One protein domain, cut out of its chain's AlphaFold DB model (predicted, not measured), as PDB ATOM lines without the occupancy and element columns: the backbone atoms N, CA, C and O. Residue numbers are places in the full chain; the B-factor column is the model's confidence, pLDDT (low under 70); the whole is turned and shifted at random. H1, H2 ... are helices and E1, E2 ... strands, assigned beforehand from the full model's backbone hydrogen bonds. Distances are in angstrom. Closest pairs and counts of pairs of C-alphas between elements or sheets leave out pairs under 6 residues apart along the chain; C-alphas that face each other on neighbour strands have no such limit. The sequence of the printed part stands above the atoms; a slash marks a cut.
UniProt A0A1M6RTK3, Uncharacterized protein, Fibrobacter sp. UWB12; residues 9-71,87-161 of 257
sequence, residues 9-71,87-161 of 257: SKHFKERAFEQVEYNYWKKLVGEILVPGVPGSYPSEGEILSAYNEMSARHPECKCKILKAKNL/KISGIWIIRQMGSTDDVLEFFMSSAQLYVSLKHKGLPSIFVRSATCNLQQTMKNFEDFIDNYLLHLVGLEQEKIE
ATOM      1  N   SER A   9     265.136 181.317 218.371       53.22
ATOM      2  CA  SER A   9     264.794 182.268 219.434       53.22
ATOM      3  C   SER A   9     265.243 183.699 219.125       53.22
ATOM      4  O   SER A   9     264.606 184.637 219.593       53.22
ATOM      5  N   LYS A  10     266.319 183.864 218.340       53.09
ATOM      6  CA  LYS A  10     266.829 185.177 217.934       53.09
ATOM      7  C   LYS A  10     265.879 185.830 216.928       53.09
ATOM      8  O   LYS A  10     265.402 186.922 217.195       53.09
ATOM      9  N   HIS A  11     265.472 185.095 215.892       51.16
ATOM     10  CA  HIS A  11     264.493 185.582 214.915       51.16
ATOM     11  C   HIS A  11     263.096 185.831 215.492       51.16
ATOM     12  O   HIS A  11     262.407 186.740 215.043       51.16
ATOM     13  N   PHE A  12     262.662 185.061 216.497       57.50
ATOM     14  CA  PHE A  12     261.401 185.346 217.189       57.50
ATOM     15  C   PHE A  12     261.474 186.645 218.004       57.50
ATOM     16  O   PHE A  12     260.527 187.420 218.000       57.50
ATOM     17  N   LYS A  13     262.604 186.903 218.677       58.66
ATOM     18  CA  LYS A  13     262.826 188.147 219.426       58.66
ATOM     19  C   LYS A  13     262.949 189.368 218.520       58.66
ATOM     20  O   LYS A  13     262.387 190.401 218.853       58.66
ATOM     21  N   GLU A  14     263.663 189.225 217.406       59.94
ATOM     22  CA  GLU A  14     263.811 190.272 216.389       59.94
ATOM     23  C   GLU A  14     262.431 190.650 215.825       59.94
ATOM     24  O   GLU A  14     262.023 191.797 215.961       59.94
ATOM     25  N   ARG A  15     261.629 189.670 215.380       60.22
ATOM     26  CA  ARG A  15     260.254 189.918 214.897       60.22
ATOM     27  C   ARG A  15     259.294 190.457 215.957       60.22
ATOM     28  O   ARG A  15     258.350 191.165 215.628       60.22
ATOM     29  N   ALA A  16     259.486 190.094 217.223       72.88
ATOM     30  CA  ALA A  16     258.634 190.581 218.303       72.88
ATOM     31  C   ALA A  16     258.944 192.043 218.666       72.88
ATOM     32  O   ALA A  16     258.020 192.790 218.983       72.88
ATOM     33  N   PHE A  17     260.214 192.462 218.587       87.25
ATOM     34  CA  PHE A  17     260.581 193.857 218.825       87.25
ATOM     35  C   PHE A  17     260.250 194.768 217.638       87.25
ATOM     36  O   PHE A  17     259.822 195.891 217.870       87.25
ATOM     37  N   GLU A  18     260.331 194.281 216.394       89.31
ATOM     38  CA  GLU A  18     259.938 195.044 215.190       89.31
ATOM     39  C   GLU A  18     258.543 195.684 215.325       89.31
ATOM     40  O   GLU A  18     258.324 196.820 214.909       89.31
ATOM     41  N   GLN A  19     257.588 194.988 215.954       89.44
ATOM     42  CA  GLN A  19     256.245 195.527 216.183       89.44
ATOM     43  C   GLN A  19     256.221 196.647 217.237       89.44
ATOM     44  O   GLN A  19     255.444 197.597 217.106       89.44
ATOM     45  N   VAL A  20     257.043 196.531 218.284       91.56
ATOM     46  CA  VAL A  20     257.207 197.565 219.318       91.56
ATOM     47  C   VAL A  20     257.851 198.800 218.699       91.56
ATOM     48  O   VAL A  20     257.323 199.899 218.835       91.56
ATOM     49  N   GLU A  21     258.923 198.596 217.936       93.19
ATOM     50  CA  GLU A  21     259.651 199.628 217.206       93.19
ATOM     51  C   GLU A  21     258.753 200.371 216.206       93.19
ATOM     52  O   GLU A  21     258.690 201.601 216.201       93.19
ATOM     53  N   TYR A  22     257.976 199.634 215.408       93.00
ATOM     54  CA  TYR A  22     257.008 200.223 214.485       93.00
ATOM     55  C   TYR A  22     255.971 201.086 215.213       93.00
ATOM     56  O   TYR A  22     255.673 202.198 214.782       93.00
ATOM     57  N   ASN A  23     255.421 200.596 216.328       93.94
ATOM     58  CA  ASN A  23     254.431 201.340 217.108       93.94
ATOM     59  C   ASN A  23     255.029 202.587 217.772       93.94
ATOM     60  O   ASN A  23     254.363 203.622 217.813       93.94
ATOM     61  N   TYR A  24     256.274 202.500 218.243       95.56
ATOM     62  CA  TYR A  24     257.023 203.623 218.799       95.56
ATOM     63  C   TYR A  24     257.149 204.755 217.775       95.56
ATOM     64  O   TYR A  24     256.677 205.869 218.011       95.56
ATOM     65  N   TRP A  25     257.681 204.452 216.589       95.56
ATOM     66  CA  TRP A  25     257.821 205.443 215.525       95.56
ATOM     67  C   TRP A  25     256.474 205.949 215.014       95.56
ATOM     68  O   TRP A  25     256.316 207.143 214.774       95.56
ATOM     69  N   LYS A  26     255.474 205.070 214.879       95.12
ATOM     70  CA  LYS A  26     254.130 205.457 214.432       95.12
ATOM     71  C   LYS A  26     253.498 206.483 215.364       95.12
ATOM     72  O   LYS A  26     252.845 207.402 214.874       95.12
ATOM     73  N   LYS A  27     253.689 206.336 216.678       95.94
ATOM     74  CA  LYS A  27     253.220 207.310 217.663       95.94
ATOM     75  C   LYS A  27     253.884 208.670 217.437       95.94
ATOM     76  O   LYS A  27     253.171 209.643 217.229       95.94
ATOM     77  N   LEU A  28     255.216 208.713 217.390       96.19
ATOM     78  CA  LEU A  28     255.967 209.964 217.228       96.19
ATOM     79  C   LEU A  28     255.646 210.678 215.907       96.19
ATOM     80  O   LEU A  28     255.383 211.873 215.889       96.19
ATOM     81  N   VAL A  29     255.592 209.941 214.794       95.75
ATOM     82  CA  VAL A  29     255.227 210.509 213.483       95.75
ATOM     83  C   VAL A  29     253.775 211.001 213.480       95.75
ATOM     84  O   VAL A  29     253.454 211.992 212.826       95.75
ATOM     85  N   GLY A  30     252.891 210.331 214.224       95.06
ATOM     86  CA  GLY A  30     251.501 210.744 214.418       95.06
ATOM     87  C   GLY A  30     251.348 212.088 215.127       95.06
ATOM     88  O   GLY A  30     250.383 212.795 214.859       95.06
ATOM     89  N   GLU A  31     252.301 212.455 215.981       95.88
ATOM     90  CA  GLU A  31     252.302 213.723 216.722       95.88
ATOM     91  C   GLU A  31     252.762 214.913 215.857       95.88
ATOM     92  O   GLU A  31     252.486 216.065 216.193       95.88
ATOM     93  N   ILE A  32     253.399 214.657 214.707       97.25
ATOM     94  CA  ILE A  32     253.846 215.711 213.785       97.25
ATOM     95  C   ILE A  32     252.651 216.407 213.125       97.25
ATOM     96  O   ILE A  32     252.577 217.634 213.091       97.25
ATOM     97  N   LEU A  33     251.723 215.628 212.566       94.81
ATOM     98  CA  LEU A  33     250.644 216.162 211.740       94.81
ATOM     99  C   LEU A  33     249.474 216.632 212.605       94.81
ATOM    100  O   LEU A  33     248.759 215.813 213.180       94.81
ATOM    101  N   VAL A  34     249.225 217.942 212.632       94.69
ATOM    102  CA  VAL A  34     248.120 218.525 213.401       94.69
ATOM    103  C   VAL A  34     246.942 218.844 212.476       94.69
ATOM    104  O   VAL A  34     247.074 219.704 211.598       94.69
ATOM    105  N   PRO A  35     245.774 218.196 212.657       91.56
ATOM    106  CA  PRO A  35     244.582 218.511 211.879       91.56
ATOM    107  C   PRO A  35     244.164 219.977 212.040       91.56
ATOM    108  O   PRO A  35     244.126 220.517 213.144       91.56
ATOM    109  N   GLY A  36     243.850 220.619 210.916       89.38
ATOM    110  CA  GLY A  36     243.327 221.985 210.874       89.38
ATOM    111  C   GLY A  36     241.799 222.041 210.934       89.38
ATOM    112  O   GLY A  36     241.118 221.013 210.981       89.38
ATOM    113  N   VAL A  37     241.252 223.256 210.855       88.81
ATOM    114  CA  VAL A  37     239.799 223.482 210.784       88.81
ATOM    115  C   VAL A  37     239.225 222.871 209.491       88.81
ATOM    116  O   VAL A  37     239.777 223.115 208.413       88.81
ATOM    117  N   PRO A  38     238.122 222.097 209.556       83.88
ATOM    118  CA  PRO A  38     237.448 221.561 208.373       83.88
ATOM    119  C   PRO A  38     237.118 222.642 207.338       83.88
ATOM    120  O   PRO A  38     236.593 223.696 207.679       83.88
ATOM    121  N   GLY A  39     237.423 222.375 206.066       75.38
ATOM    122  CA  GLY A  39     237.164 223.308 204.962       75.38
ATOM    123  C   GLY A  39     238.149 224.479 204.855       75.38
ATOM    124  O   GLY A  39     238.063 225.245 203.900       75.38
ATOM    125  N   SER A  40     239.105 224.597 205.782       79.62
ATOM    126  CA  SER A  40     240.188 225.574 205.710       79.62
ATOM    127  C   SER A  40     241.445 224.927 205.137       79.62
ATOM    128  O   SER A  40     241.896 223.886 205.619       79.62
ATOM    129  N   TYR A  41     242.030 225.561 204.124       84.75
ATOM    130  CA  TYR A  41     243.311 225.171 203.541       84.75
ATOM    131  C   TYR A  41     244.311 226.324 203.702       84.75
ATOM    132  O   TYR A  41     243.898 227.474 203.533       84.75
ATOM    133  N   PRO A  42     245.594 226.053 204.016       88.50
ATOM    134  CA  PRO A  42     246.601 227.103 204.127       88.50
ATOM    135  C   PRO A  42     246.688 227.952 202.856       88.50
ATOM    136  O   PRO A  42     246.704 227.435 201.736       88.50
ATOM    137  N   SER A  43     246.752 229.264 203.031       89.50
ATOM    138  CA  SER A  43     246.916 230.225 201.944       89.50
ATOM    139  C   SER A  43     248.283 230.092 201.263       89.50
ATOM    140  O   SER A  43     249.244 229.573 201.833       89.50
ATOM    141  N   GLU A  44     248.405 230.621 200.041       89.25
ATOM    142  CA  GLU A  44     249.687 230.647 199.319       89.25
ATOM    143  C   GLU A  44     250.793 231.350 200.126       89.25
ATOM    144  O   GLU A  44     251.944 230.912 200.110       89.25
ATOM    145  N   GLY A  45     250.436 232.404 200.870       89.81
ATOM    146  CA  GLY A  45     251.358 233.146 201.729       89.81
ATOM    147  C   GLY A  45     251.872 232.320 202.907       89.81
ATOM    148  O   GLY A  45     253.073 232.308 203.159       89.81
ATOM    149  N   GLU A  46     250.994 231.577 203.586       92.06
ATOM    150  CA  GLU A  46     251.388 230.684 204.687       92.06
ATOM    151  C   GLU A  46     252.303 229.556 204.199       92.06
ATOM    152  O   GLU A  46     253.304 229.243 204.842       92.06
ATOM    153  N   ILE A  47     252.005 228.983 203.028       92.44
ATOM    154  CA  ILE A  47     252.838 227.947 202.404       92.44
ATOM    155  C   ILE A  47     254.227 228.498 202.070       92.44
ATOM    156  O   ILE A  47     255.234 227.835 202.326       92.44
ATOM    157  N   LEU A  48     254.291 229.706 201.507       91.06
ATOM    158  CA  LEU A  48     255.554 230.349 201.161       91.06
ATOM    159  C   LEU A  48     256.367 230.722 202.410       91.06
ATOM    160  O   LEU A  48     257.586 230.549 202.401       91.06
ATOM    161  N   SER A  49     255.711 231.183 203.482       93.25
ATOM    162  CA  SER A  49     256.371 231.460 204.768       93.25
ATOM    163  C   SER A  49     256.998 230.192 205.333       93.25
ATOM    164  O   SER A  49     258.202 230.165 205.567       93.25
ATOM    165  N   ALA A  50     256.219 229.107 205.425       94.50
ATOM    166  CA  ALA A  50     256.699 227.811 205.901       94.50
ATOM    167  C   ALA A  50     257.884 227.288 205.074       94.50
ATOM    168  O   ALA A  50     258.863 226.797 205.629       94.50
ATOM    169  N   TYR A  51     257.825 227.426 203.744       94.31
ATOM    170  CA  TYR A  51     258.936 227.072 202.859       94.31
ATOM    171  C   TYR A  51     260.201 227.873 203.185       94.31
ATOM    172  O   TYR A  51     261.257 227.280 203.397       94.31
ATOM    173  N   ASN A  52     260.096 229.204 203.235       92.94
ATOM    174  CA  ASN A  52     261.243 230.078 203.469       92.94
ATOM    175  C   ASN A  52     261.859 229.837 204.852       92.94
ATOM    176  O   ASN A  52     263.077 229.731 204.966       92.94
ATOM    177  N   GLU A  53     261.026 229.717 205.887       94.56
ATOM    178  CA  GLU A  53     261.462 229.460 207.260       94.56
ATOM    179  C   GLU A  53     262.177 228.113 207.382       94.56
ATOM    180  O   GLU A  53     263.281 228.060 207.929       94.56
ATOM    181  N   MET A  54     261.597 227.045 206.825       94.50
ATOM    182  CA  MET A  54     262.189 225.705 206.842       94.50
ATOM    183  C   MET A  54     263.516 225.674 206.076       94.50
ATOM    184  O   MET A  54     264.510 225.155 206.577       94.50
ATOM    185  N   SER A  55     263.558 226.255 204.871       93.06
ATOM    186  CA  SER A  55     264.775 226.314 204.055       93.06
ATOM    187  C   SER A  55     265.885 227.153 204.680       93.06
ATOM    188  O   SER A  55     267.057 226.854 204.459       93.06
ATOM    189  N   ALA A  56     265.539 228.196 205.437       93.31
ATOM    190  CA  ALA A  56     266.513 229.045 206.110       93.31
ATOM    191  C   ALA A  56     267.062 228.402 207.391       93.31
ATOM    192  O   ALA A  56     268.267 228.457 207.626       93.31
ATOM    193  N   ARG A  57     266.192 227.810 208.220       94.12
ATOM    194  CA  ARG A  57     266.582 227.238 209.519       94.12
ATOM    195  C   ARG A  57     267.191 225.844 209.408       94.12
ATOM    196  O   ARG A  57     268.076 225.524 210.191       94.12
ATOM    197  N   HIS A  58     266.767 225.065 208.415       92.88
ATOM    198  CA  HIS A  58     267.234 223.699 208.180       92.88
ATOM    199  C   HIS A  58     267.654 223.525 206.710       92.88
ATOM    200  O   HIS A  58     266.960 222.851 205.936       92.88
ATOM    201  N   PRO A  59     268.779 224.129 206.282       92.06
ATOM    202  CA  PRO A  59     269.283 224.035 204.903       92.06
ATOM    203  C   PRO A  59     269.550 222.592 204.444       92.06
ATOM    204  O   PRO A  59     269.644 222.295 203.254       92.06
ATOM    205  N   GLU A  60     269.673 221.673 205.390       91.06
ATOM    206  CA  GLU A  60     269.837 220.248 205.182       91.06
ATOM    207  C   GLU A  60     268.526 219.511 204.818       91.06
ATOM    208  O   GLU A  60     268.557 218.315 204.493       91.06
ATOM    209  N   CYS A  61     267.383 220.202 204.853       93.31
ATOM    210  CA  CYS A  61     266.115 219.756 204.280       93.31
ATOM    211  C   CYS A  61     266.032 220.088 202.786       93.31
ATOM    212  O   CYS A  61     266.326 221.193 202.336       93.31
ATOM    213  N   LYS A  62     265.533 219.138 201.991       93.50
ATOM    214  CA  LYS A  62     265.159 219.378 200.595       93.50
ATOM    215  C   LYS A  62     263.717 219.872 200.550       93.50
ATOM    216  O   LYS A  62     262.790 219.064 200.529       93.50
ATOM    217  N   CYS A  63     263.547 221.188 200.515       92.12
ATOM    218  CA  CYS A  63     262.243 221.837 200.395       92.12
ATOM    219  C   CYS A  63     261.911 222.136 198.926       92.12
ATOM    220  O   CYS A  63     262.766 222.577 198.158       92.12
ATOM    221  N   LYS A  64     260.657 221.926 198.526       89.94
ATOM    222  CA  LYS A  64     260.130 222.265 197.200       89.94
ATOM    223  C   LYS A  64     258.720 222.827 197.317       89.94
ATOM    224  O   LYS A  64     257.877 222.258 198.003       89.94
ATOM    225  N   ILE A  65     258.445 223.895 196.577       88.31
ATOM    226  CA  ILE A  65     257.085 224.418 196.415       88.31
ATOM    227  C   ILE A  65     256.382 223.644 195.295       88.31
ATOM    228  O   ILE A  65     256.958 223.392 194.234       88.31
ATOM    229  N   LEU A  66     255.123 223.276 195.524       84.62
ATOM    230  CA  LEU A  66     254.271 222.614 194.542       84.62
ATOM    231  C   LEU A  66     253.442 223.641 193.769       84.62
ATOM    232  O   LEU A  66     252.921 224.600 194.341       84.62
ATOM    233  N   LYS A  67     253.298 223.416 192.462       79.44
ATOM    234  CA  LYS A  67     252.500 224.261 191.567       79.44
ATOM    235  C   LYS A  67     251.143 223.632 191.301       79.44
ATOM    236  O   LYS A  67     251.076 222.434 191.022       79.44
ATOM    237  N   ALA A  68     250.098 224.457 191.225       71.69
ATOM    238  CA  ALA A  68     248.742 223.994 190.921       71.69
ATOM    239  C   ALA A  68     248.653 223.220 189.591       71.69
ATOM    240  O   ALA A  68     247.928 222.237 189.495       71.69
ATOM    241  N   LYS A  69     249.458 223.588 188.587       64.25
ATOM    242  CA  LYS A  69     249.514 222.894 187.285       64.25
ATOM    243  C   LYS A  69     250.084 221.465 187.327       64.25
ATOM    244  O   LYS A  69     249.967 220.753 186.339       64.25
ATOM    245  N   ASN A  70     250.658 221.044 188.458       61.03
ATOM    246  CA  ASN A  70     251.219 219.703 188.665       61.03
ATOM    247  C   ASN A  70     250.343 218.830 189.594       61.03
ATOM    248  O   ASN A  70     250.793 217.778 190.053       61.03
ATOM    249  N   LEU A  71     249.105 219.251 189.886       55.00
ATOM    250  CA  LEU A  71     248.129 218.464 190.646       55.00
ATOM    251  C   LEU A  71     247.867 217.119 189.945       55.00
ATOM    252  O   LEU A  71     247.401 217.086 188.810       55.00
ATOM    253  N   LYS A  87     250.397 229.615 190.408       79.75
ATOM    254  CA  LYS A  87     249.748 229.441 191.721       79.75
ATOM    255  C   LYS A  87     250.440 228.376 192.567       79.75
ATOM    256  O   LYS A  87     250.708 227.267 192.078       79.75
ATOM    257  N   ILE A  88     250.673 228.696 193.837       84.12
ATOM    258  CA  ILE A  88     251.234 227.775 194.830       84.12
ATOM    259  C   ILE A  88     250.124 226.844 195.309       84.12
ATOM    260  O   ILE A  88     249.089 227.287 195.791       84.12
ATOM    261  N   SER A  89     250.333 225.538 195.184       83.38
ATOM    262  CA  SER A  89     249.350 224.538 195.614       83.38
ATOM    263  C   SER A  89     249.774 223.758 196.845       83.38
ATOM    264  O   SER A  89     248.980 222.958 197.337       83.38
ATOM    265  N   GLY A  90     251.007 223.928 197.327       89.56
ATOM    266  CA  GLY A  90     251.524 223.117 198.419       89.56
ATOM    267  C   GLY A  90     253.034 223.186 198.610       89.56
ATOM    268  O   GLY A  90     253.732 223.946 197.938       89.56
ATOM    269  N   ILE A  91     253.529 222.342 199.508       91.88
ATOM    270  CA  ILE A  91     254.937 222.225 199.882       91.88
ATOM    271  C   ILE A  91     255.309 220.751 200.051       91.88
ATOM    272  O   ILE A  91     254.508 219.932 200.503       91.88
ATOM    273  N   TRP A  92     256.537 220.418 199.677       93.69
ATOM    274  CA  TRP A  92     257.143 219.115 199.891       93.69
ATOM    275  C   TRP A  92     258.498 219.291 200.560       93.69
ATOM    276  O   TRP A  92     259.341 220.039 200.067       93.69
ATOM    277  N   ILE A  93     258.699 218.612 201.680       95.31
ATOM    278  CA  ILE A  93     259.896 218.714 202.507       95.31
ATOM    279  C   ILE A  93     260.399 217.304 202.751       95.31
ATOM    280  O   ILE A  93     259.654 216.440 203.209       95.31
ATOM    281  N   ILE A  94     261.667 217.070 202.433       95.12
ATOM    282  CA  ILE A  94     262.318 215.782 202.651       95.12
ATOM    283  C   ILE A  94     263.568 216.012 203.474       95.12
ATOM    284  O   ILE A  94     264.433 216.808 203.098       95.12
ATOM    285  N   ARG A  95     263.707 215.245 204.545       94.81
ATOM    286  CA  ARG A  95     264.892 215.239 205.383       94.81
ATOM    287  C   ARG A  95     265.418 213.816 205.524       94.81
ATOM    288  O   ARG A  95     264.688 212.898 205.880       94.81
ATOM    289  N   GLN A  96     266.703 213.646 205.239       93.75
ATOM    290  CA  GLN A  96     267.419 212.398 205.486       93.75
ATOM    291  C   GLN A  96     268.055 212.461 206.879       93.75
ATOM    292  O   GLN A  96     268.776 213.413 207.182       93.75
ATOM    293  N   MET A  97     267.770 211.469 207.719       86.62
ATOM    294  CA  MET A  97     268.022 211.514 209.159       86.62
ATOM    295  C   MET A  97     269.144 210.556 209.558       86.62
ATOM    296  O   MET A  97     268.916 209.373 209.767       86.62
ATOM    297  N   GLY A  98     270.370 211.060 209.709       73.88
ATOM    298  CA  GLY A  98     271.516 210.266 210.176       73.88
ATOM    299  C   GLY A  98     271.978 209.193 209.180       73.88
ATOM    300  O   GLY A  98     273.018 209.355 208.546       73.88
ATOM    301  N   SER A  99     271.224 208.097 209.040       71.12
ATOM    302  CA  SER A  99     271.475 207.025 208.071       71.12
ATOM    303  C   SER A  99     270.893 207.354 206.686       71.12
ATOM    304  O   SER A  99     270.040 208.226 206.533       71.12
ATOM    305  N   THR A 100     271.351 206.669 205.632       70.81
ATOM    306  CA  THR A 100     270.781 206.821 204.276       70.81
ATOM    307  C   THR A 100     269.384 206.240 204.123       70.81
ATOM    308  O   THR A 100     268.687 206.564 203.162       70.81
ATOM    309  N   ASP A 101     268.980 205.388 205.060       81.75
ATOM    310  CA  ASP A 101     267.727 204.646 204.987       81.75
ATOM    311  C   ASP A 101     266.596 205.322 205.767       81.75
ATOM    312  O   ASP A 101     265.428 205.012 205.514       81.75
ATOM    313  N   ASP A 102     266.936 206.272 206.644       90.88
ATOM    314  CA  ASP A 102     265.977 207.026 207.439       90.88
ATOM    315  C   ASP A 102     265.608 208.331 206.738       90.88
ATOM    316  O   ASP A 102     266.425 209.244 206.577       90.88
ATOM    317  N   VAL A 103     264.362 208.416 206.284       95.06
ATOM    318  CA  VAL A 103     263.865 209.560 205.518       95.06
ATOM    319  C   VAL A 103     262.527 209.993 206.081       95.06
ATOM    320  O   VAL A 103     261.553 209.241 206.026       95.06
ATOM    321  N   LEU A 104     262.489 211.221 206.588       96.25
ATOM    322  CA  LEU A 104     261.274 211.909 206.983       96.25
ATOM    323  C   LEU A 104     260.796 212.777 205.818       96.25
ATOM    324  O   LEU A 104     261.567 213.513 205.201       96.25
ATOM    325  N   GLU A 105     259.513 212.687 205.515       96.12
ATOM    326  CA  GLU A 105     258.887 213.399 204.413       96.12
ATOM    327  C   GLU A 105     257.588 214.036 204.893       96.12
ATOM    328  O   GLU A 105     256.719 213.356 205.434       96.12
ATOM    329  N   PHE A 106     257.446 215.336 204.661       96.44
ATOM    330  CA  PHE A 106     256.189 216.057 204.779       96.44
ATOM    331  C   PHE A 106     255.751 216.505 203.393       96.44
ATOM    332  O   PHE A 106     256.506 217.139 202.656       96.44
ATOM    333  N   PHE A 107     254.520 216.181 203.034       93.56
ATOM    334  CA  PHE A 107     253.932 216.570 201.767       93.56
ATOM    335  C   PHE A 107     252.551 217.145 202.017       93.56
ATOM    336  O   PHE A 107     251.691 216.503 202.621       93.56
ATOM    337  N   MET A 108     252.319 218.337 201.488       91.69
ATOM    338  CA  MET A 108     251.027 218.992 201.531       91.69
ATOM    339  C   MET A 108     250.697 219.559 200.164       91.69
ATOM    340  O   MET A 108     251.478 220.301 199.580       91.69
ATOM    341  N   SER A 109     249.505 219.237 199.686       87.75
ATOM    342  CA  SER A 109     248.860 219.800 198.507       87.75
ATOM    343  C   SER A 109     247.354 219.895 198.758       87.75
ATOM    344  O   SER A 109     246.843 219.279 199.695       87.75
ATOM    345  N   SER A 110     246.622 220.581 197.881       78.50
ATOM    346  CA  SER A 110     245.158 220.655 197.975       78.50
ATOM    347  C   SER A 110     244.449 219.298 197.842       78.50
ATOM    348  O   SER A 110     243.299 219.178 198.250       78.50
ATOM    349  N   ALA A 111     245.113 218.277 197.287       79.88
ATOM    350  CA  ALA A 111     244.551 216.935 197.108       79.88
ATOM    351  C   ALA A 111     245.037 215.919 198.153       79.88
ATOM    352  O   ALA A 111     244.385 214.902 198.384       79.88
ATOM    353  N   GLN A 112     246.206 216.150 198.748       86.25
ATOM    354  CA  GLN A 112     246.863 215.166 199.597       86.25
ATOM    355  C   GLN A 112     247.756 215.840 200.630       86.25
ATOM    356  O   GLN A 112     248.568 216.699 200.291       86.25
ATOM    357  N   LEU A 113     247.651 215.367 201.868       90.50
ATOM    358  CA  LEU A 113     248.444 215.800 203.006       90.50
ATOM    359  C   LEU A 113     248.912 214.574 203.792       90.50
ATOM    360  O   LEU A 113     248.098 213.748 204.221       90.50
ATOM    361  N   TYR A 114     250.224 214.447 203.968       93.81
ATOM    362  CA  TYR A 114     250.809 213.384 204.769       93.81
ATOM    363  C   TYR A 114     252.159 213.754 205.371       93.81
ATOM    364  O   TYR A 114     252.902 214.585 204.852       93.81
ATOM    365  N   VAL A 115     252.482 213.036 206.439       96.88
ATOM    366  CA  VAL A 115     253.844 212.858 206.933       96.88
ATOM    367  C   VAL A 115     254.186 211.382 206.786       96.88
ATOM    368  O   VAL A 115     253.350 210.512 207.050       96.88
ATOM    369  N   SER A 116     255.403 211.080 206.357       96.12
ATOM    370  CA  SER A 116     255.896 209.715 206.319       96.12
ATOM    371  C   SER A 116     257.317 209.587 206.819       96.12
ATOM    372  O   SER A 116     258.153 210.446 206.555       96.12
ATOM    373  N   LEU A 117     257.583 208.472 207.488       95.94
ATOM    374  CA  LEU A 117     258.910 208.074 207.920       95.94
ATOM    375  C   LEU A 117     259.244 206.729 207.281       95.94
ATOM    376  O   LEU A 117     258.567 205.721 207.500       95.94
ATOM    377  N   LYS A 118     260.310 206.713 206.489       94.06
ATOM    378  CA  LYS A 118     261.015 205.487 206.141       94.06
ATOM    379  C   LYS A 118     262.076 205.272 207.211       94.06
ATOM    380  O   LYS A 118     262.872 206.175 207.425       94.06
ATOM    381  N   HIS A 119     262.053 204.117 207.866       89.50
ATOM    382  CA  HIS A 119     263.064 203.707 208.835       89.50
ATOM    383  C   HIS A 119     263.656 202.368 208.404       89.50
ATOM    384  O   HIS A 119     262.944 201.521 207.849       89.50
ATOM    385  N   LYS A 120     264.955 202.172 208.615       85.06
ATOM    386  CA  LYS A 120     265.644 200.951 208.185       85.06
ATOM    387  C   LYS A 120     264.989 199.691 208.764       85.06
ATOM    388  O   LYS A 120     264.820 199.563 209.966       85.06
ATOM    389  N   GLY A 121     264.688 198.722 207.899       83.06
ATOM    390  CA  GLY A 121     264.165 197.416 208.318       83.06
ATOM    391  C   GLY A 121     262.677 197.394 208.681       83.06
ATOM    392  O   GLY A 121     262.147 196.312 208.911       83.06
ATOM    393  N   LEU A 122     261.988 198.541 208.653       86.75
ATOM    394  CA  LEU A 122     260.554 198.629 208.924       86.75
ATOM    395  C   LEU A 122     259.745 198.990 207.671       86.75
ATOM    396  O   LEU A 122     260.240 199.679 206.771       86.75
ATOM    397  N   PRO A 123     258.463 198.585 207.612       90.12
ATOM    398  CA  PRO A 123     257.514 199.171 206.677       90.12
ATOM    399  C   PRO A 123     257.427 200.686 206.878       90.12
ATOM    400  O   PRO A 123     257.411 201.171 208.009       90.12
ATOM    401  N   SER A 124     257.318 201.434 205.781       91.19
ATOM    402  CA  SER A 124     257.154 202.884 205.845       91.19
ATOM    403  C   SER A 124     255.908 203.273 206.641       91.19
ATOM    404  O   SER A 124     254.814 202.738 206.440       91.19
ATOM    405  N   ILE A 125     256.085 204.235 207.537       95.06
ATOM    406  CA  ILE A 125     255.029 204.778 208.384       95.06
ATOM    407  C   ILE A 125     254.434 205.972 207.655       95.06
ATOM    408  O   ILE A 125     255.167 206.857 207.227       95.06
ATOM    409  N   PHE A 126     253.111 205.992 207.522       94.38
ATOM    410  CA  PHE A 126     252.377 207.064 206.859       94.38
ATOM    411  C   PHE A 126     251.250 207.556 207.758       94.38
ATOM    412  O   PHE A 126     250.411 206.771 208.202       94.38
ATOM    413  N   VAL A 127     251.203 208.866 207.964       94.56
ATOM    414  CA  VAL A 127     250.134 209.561 208.677       94.56
ATOM    415  C   VAL A 127     249.511 210.546 207.703       94.56
ATOM    416  O   VAL A 127     250.213 211.330 207.072       94.56
ATOM    417  N   ARG A 128     248.191 210.468 207.534       93.62
ATOM    418  CA  ARG A 128     247.430 211.298 206.593       93.62
ATOM    419  C   ARG A 128     246.379 212.093 207.344       93.62
ATOM    420  O   ARG A 128     245.811 211.598 208.313       93.62
ATOM    421  N   SER A 129     246.085 213.283 206.845       90.50
ATOM    422  CA  SER A 129     244.972 214.105 207.316       90.50
ATOM    423  C   SER A 129     244.300 214.775 206.121       90.50
ATOM    424  O   SER A 129     244.913 214.924 205.066       90.50
ATOM    425  N   ALA A 130     243.034 215.158 206.272       87.25
ATOM    426  CA  ALA A 130     242.314 215.938 205.268       87.25
ATOM    427  C   ALA A 130     242.606 217.446 205.388       87.25
ATOM    428  O   ALA A 130     242.497 218.177 204.408       87.25
ATOM    429  N   THR A 131     242.985 217.909 206.583       89.31
ATOM    430  CA  THR A 131     243.272 219.316 206.899       89.31
ATOM    431  C   THR A 131     244.579 219.449 207.676       89.31
ATOM    432  O   THR A 131     245.020 218.500 208.330       89.31
ATOM    433  N   CYS A 132     245.189 220.636 207.639       90.38
ATOM    434  CA  CYS A 132     246.466 220.924 208.294       90.38
ATOM    435  C   CYS A 132     246.394 222.252 209.048       90.38
ATOM    436  O   CYS A 132     246.084 223.279 208.446       90.38
ATOM    437  N   ASN A 133     246.742 222.255 210.333       94.44
ATOM    438  CA  ASN A 133     247.285 223.454 210.955       94.44
ATOM    439  C   ASN A 133     248.763 223.529 210.550       94.44
ATOM    440  O   ASN A 133     249.606 222.868 211.162       94.44
ATOM    441  N   LEU A 134     249.055 224.278 209.481       94.25
ATOM    442  CA  LEU A 134     250.388 224.301 208.878       94.25
ATOM    443  C   LEU A 134     251.441 224.816 209.856       94.25
ATOM    444  O   LEU A 134     252.476 224.181 210.005       94.25
ATOM    445  N   GLN A 135     251.161 225.908 210.565       94.38
ATOM    446  CA  GLN A 135     252.109 226.500 211.506       94.38
ATOM    447  C   GLN A 135     252.511 225.507 212.605       94.38
ATOM    448  O   GLN A 135     253.699 225.290 212.841       94.38
ATOM    449  N   GLN A 136     251.533 224.864 213.252       96.12
ATOM    450  CA  GLN A 136     251.827 223.898 214.310       96.12
ATOM    451  C   GLN A 136     252.476 222.623 213.757       96.12
ATOM    452  O   GLN A 136     253.391 222.091 214.377       96.12
ATOM    453  N   THR A 137     252.038 222.149 212.587       96.75
ATOM    454  CA  THR A 137     252.624 220.966 211.937       96.75
ATOM    455  C   THR A 137     254.087 221.200 211.579       96.75
ATOM    456  O   THR A 137     254.917 220.333 211.827       96.75
ATOM    457  N   MET A 138     254.425 222.378 211.044       97.00
ATOM    458  CA  MET A 138     255.806 222.746 210.729       97.00
ATOM    459  C   MET A 138     256.671 222.812 211.981       97.00
ATOM    460  O   MET A 138     257.762 222.252 211.987       97.00
ATOM    461  N   LYS A 139     256.156 223.405 213.064       97.25
ATOM    462  CA  LYS A 139     256.850 223.407 214.352       97.25
ATOM    463  C   LYS A 139     257.115 221.985 214.855       97.25
ATOM    464  O   LYS A 139     258.245 221.669 215.193       97.25
ATOM    465  N   ASN A 140     256.108 221.110 214.844       98.00
ATOM    466  CA  ASN A 140     256.286 219.724 215.287       98.00
ATOM    467  C   ASN A 140     257.235 218.937 214.365       98.00
ATOM    468  O   ASN A 140     257.937 218.039 214.822       98.00
ATOM    469  N   PHE A 141     257.244 219.246 213.066       97.06
ATOM    470  CA  PHE A 141     258.147 218.631 212.094       97.06
ATOM    471  C   PHE A 141     259.604 219.023 212.359       97.06
ATOM    472  O   PHE A 141     260.472 218.153 212.377       97.06
ATOM    473  N   GLU A 142     259.862 220.307 212.611       95.88
ATOM    474  CA  GLU A 142     261.173 220.818 213.033       95.88
ATOM    475  C   GLU A 142     261.598 220.208 214.371       95.88
ATOM    476  O   GLU A 142     262.674 219.616 214.455       95.88
ATOM    477  N   ASP A 143     260.717 220.234 215.375       96.88
ATOM    478  CA  ASP A 143     260.978 219.652 216.693       96.88
ATOM    479  C   ASP A 143     261.341 218.159 216.577       96.88
ATOM    480  O   ASP A 143     262.262 217.691 217.247       96.88
ATOM    481  N   PHE A 144     260.671 217.397 215.707       96.50
ATOM    482  CA  PHE A 144     261.018 215.994 215.460       96.50
ATOM    483  C   PHE A 144     262.414 215.844 214.837       96.50
ATOM    484  O   PHE A 144     263.156 214.927 215.198       96.50
ATOM    485  N   ILE A 145     262.778 216.715 213.889       94.88
ATOM    486  CA  ILE A 145     264.099 216.691 213.250       94.88
ATOM    487  C   ILE A 145     265.187 216.966 214.286       94.88
ATOM    488  O   ILE A 145     266.135 216.183 214.402       94.88
ATOM    489  N   ASP A 146     265.024 218.031 215.062       94.31
ATOM    490  CA  ASP A 146     266.004 218.478 216.052       94.31
ATOM    491  C   ASP A 146     266.192 217.457 217.174       94.31
ATOM    492  O   ASP A 146     267.307 217.230 217.650       94.31
ATOM    493  N   ASN A 147     265.115 216.767 217.554       95.69
ATOM    494  CA  ASN A 147     265.127 215.778 218.627       95.69
ATOM    495  C   ASN A 147     265.301 214.332 218.140       95.69
ATOM    496  O   ASN A 147     265.199 213.398 218.938       95.69
ATOM    497  N   TYR A 148     265.630 214.099 216.867       93.44
ATOM    498  CA  TYR A 148     265.716 212.744 216.309       93.44
ATOM    499  C   TYR A 148     266.693 211.823 217.047       93.44
ATOM    500  O   TYR A 148     266.387 210.656 217.293       93.44
ATOM    501  N   LEU A 149     267.851 212.342 217.467       92.25
ATOM    502  CA  LEU A 149     268.805 211.558 218.260       92.25
ATOM    503  C   LEU A 149     268.226 211.156 219.623       92.25
ATOM    504  O   LEU A 149     268.472 210.042 220.082       92.25
ATOM    505  N   LEU A 150     267.422 212.017 220.251       95.25
ATOM    506  CA  LEU A 150     266.734 211.682 221.500       95.25
ATOM    507  C   LEU A 150     265.666 210.609 221.272       95.25
ATOM    508  O   LEU A 150     265.529 209.705 222.094       95.25
ATOM    509  N   HIS A 151     264.961 210.648 220.139       94.25
ATOM    510  CA  HIS A 151     264.019 209.593 219.768       94.25
ATOM    511  C   HIS A 151     264.713 208.237 219.576       94.25
ATOM    512  O   HIS A 151     264.167 207.222 220.008       94.25
ATOM    513  N   LEU A 152     265.929 208.204 219.016       92.44
ATOM    514  CA  LEU A 152     266.731 206.977 218.925       92.44
ATOM    515  C   LEU A 152     267.160 206.453 220.302       92.44
ATOM    516  O   LEU A 152     267.083 205.251 220.552       92.44
ATOM    517  N   VAL A 153     267.565 207.340 221.215       94.31
ATOM    518  CA  VAL A 153     267.891 206.959 222.601       94.31
ATOM    519  C   VAL A 153     266.660 206.392 223.314       94.31
ATOM    520  O   VAL A 153     266.760 205.364 223.984       94.31
ATOM    521  N   GLY A 154     265.492 207.015 223.133       95.06
ATOM    522  CA  GLY A 154     264.226 206.516 223.672       95.06
ATOM    523  C   GLY A 154     263.873 205.122 223.150       95.06
ATOM    524  O   GLY A 154     263.478 204.256 223.929       95.06
ATOM    525  N   LEU A 155     264.102 204.862 221.860       93.56
ATOM    526  CA  LEU A 155     263.868 203.547 221.270       93.56
ATOM    527  C   LEU A 155     264.810 202.472 221.835       93.56
ATOM    528  O   LEU A 155     264.377 201.352 222.112       93.56
ATOM    529  N   GLU A 156     266.091 202.790 222.033       92.94
ATOM    530  CA  GLU A 156     267.031 201.839 222.642       92.94
ATOM    531  C   GLU A 156     266.643 201.535 224.098       92.94
ATOM    532  O   GLU A 156     266.762 200.394 224.547       92.94
ATOM    533  N   GLN A 157     266.090 202.508 224.827       94.50
ATOM    534  CA  GLN A 157     265.551 202.266 226.165       94.50
ATOM    535  C   GLN A 157     264.335 201.323 226.135       94.50
ATOM    536  O   GLN A 157     264.284 200.377 226.925       94.50
ATOM    537  N   GLU A 158     263.396 201.519 225.206       92.88
ATOM    538  CA  GLU A 158     262.259 200.605 224.989       92.88
ATOM    539  C   GLU A 158     262.733 199.178 224.674       92.88
ATOM    540  O   GLU A 158     262.204 198.195 225.197       92.88
ATOM    541  N   LYS A 159     263.798 199.043 223.878       92.81
ATOM    542  CA  LYS A 159     264.424 197.750 223.581       92.81
ATOM    543  C   LYS A 159     265.012 197.086 224.819       92.81
ATOM    544  O   LYS A 159     264.810 195.887 225.028       92.81
ATOM    545  N   ILE A 160     265.716 197.844 225.660       91.69
ATOM    546  CA  ILE A 160     266.268 197.343 226.923       91.69
ATOM    547  C   ILE A 160     265.141 196.844 227.835       91.69
ATOM    548  O   ILE A 160     265.249 195.746 228.391       91.69
ATOM    549  N   GLU A 161     264.056 197.605 227.981       91.62
ATOM    550  CA  GLU A 161     262.904 197.200 228.795       91.62
ATOM    551  C   GLU A 161     262.201 195.963 228.226       91.62
ATOM    552  O   GLU A 161     261.922 195.010 228.961       91.62
TER     553      GLU A 161
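Overview. This is residues 9 to 71 and 87 to 161 of the 257 residues of an uncharacterized protein of Fibrobacter sp. UWB12 (UniProt A0A1M6RTK3). A five-stranded sheet forms a wall, with H1, H2 and H3 covering one face in two layers, helices on one face of a sheet; H1 extends past the sheet, and its residues 9 to 16 stick out. H4 follows H3 off the sheet. The 138 printed residues hold H1 H2 E1 E2 E3 E4 E5 H3 H4 along the chain, a mixed class; the sheet's order is E1 E2 E3 E4 E5, antiparallel. The whole is compact, radius of gyration of the C-alphas 16.3 A, spanning 57 by 30 by 24 A.

Along the chain. The strands are E1, residues 62 to 67, E2, 88 to 96, 24.7 A long, E3, 103 to 109, E4, 113 to 118, and E5, 125 to 128. H1, residues 9 to 32, is 35.6 A long from C-alpha 9 at (264.794, 182.268, 219.434). H2 is residues 44 to 57, H3 134 to 146, and H4 148 to 161, ending at C-alpha (262.904, 197.200, 228.795).

Arrangement. E2 to E5 form a meander, each strand the antiparallel neighbour of the one before. Pairs within hydrogen-bond range include N 64 and O 92, 2.8 A; N 93 and O 106, 2.8 A; N 105 and O 116, 2.8 A; N 115 and O 127, 2.9 A. H2 lies over E1 and E2, height 9.0 A; H3 over E3, 10.4 A; H1 over E4 and E5, 6.9 A. H2 touches H3, closest C-alphas Ala 50 and Met 138, 7.1 A, at a shallow tilt of 15 degrees. H1 touches H3 with residues 31 to 32 alone, closest C-alphas Ile 32 and Asn 140, 4.9 A. H1 and H4 only just touch, with 3 pairs of C-alphas within 8 A, the closest Glu 21 and Leu 155, 7.0 A. Every O i to N i+4 pair is within range in H2, H3 and H4, and 17 of 20 in H1.

Size, cuts and confidence. The C-alphas of Ser 9 and Lys 87 are farthest apart, 56.7 A. Residues 72 to 86 are not printed, an 11.1 A gap between C-alphas 71 and 87. The link from H1 to H2 is long. Residues 9 to 15 and 69 to 71 have pLDDT under 70.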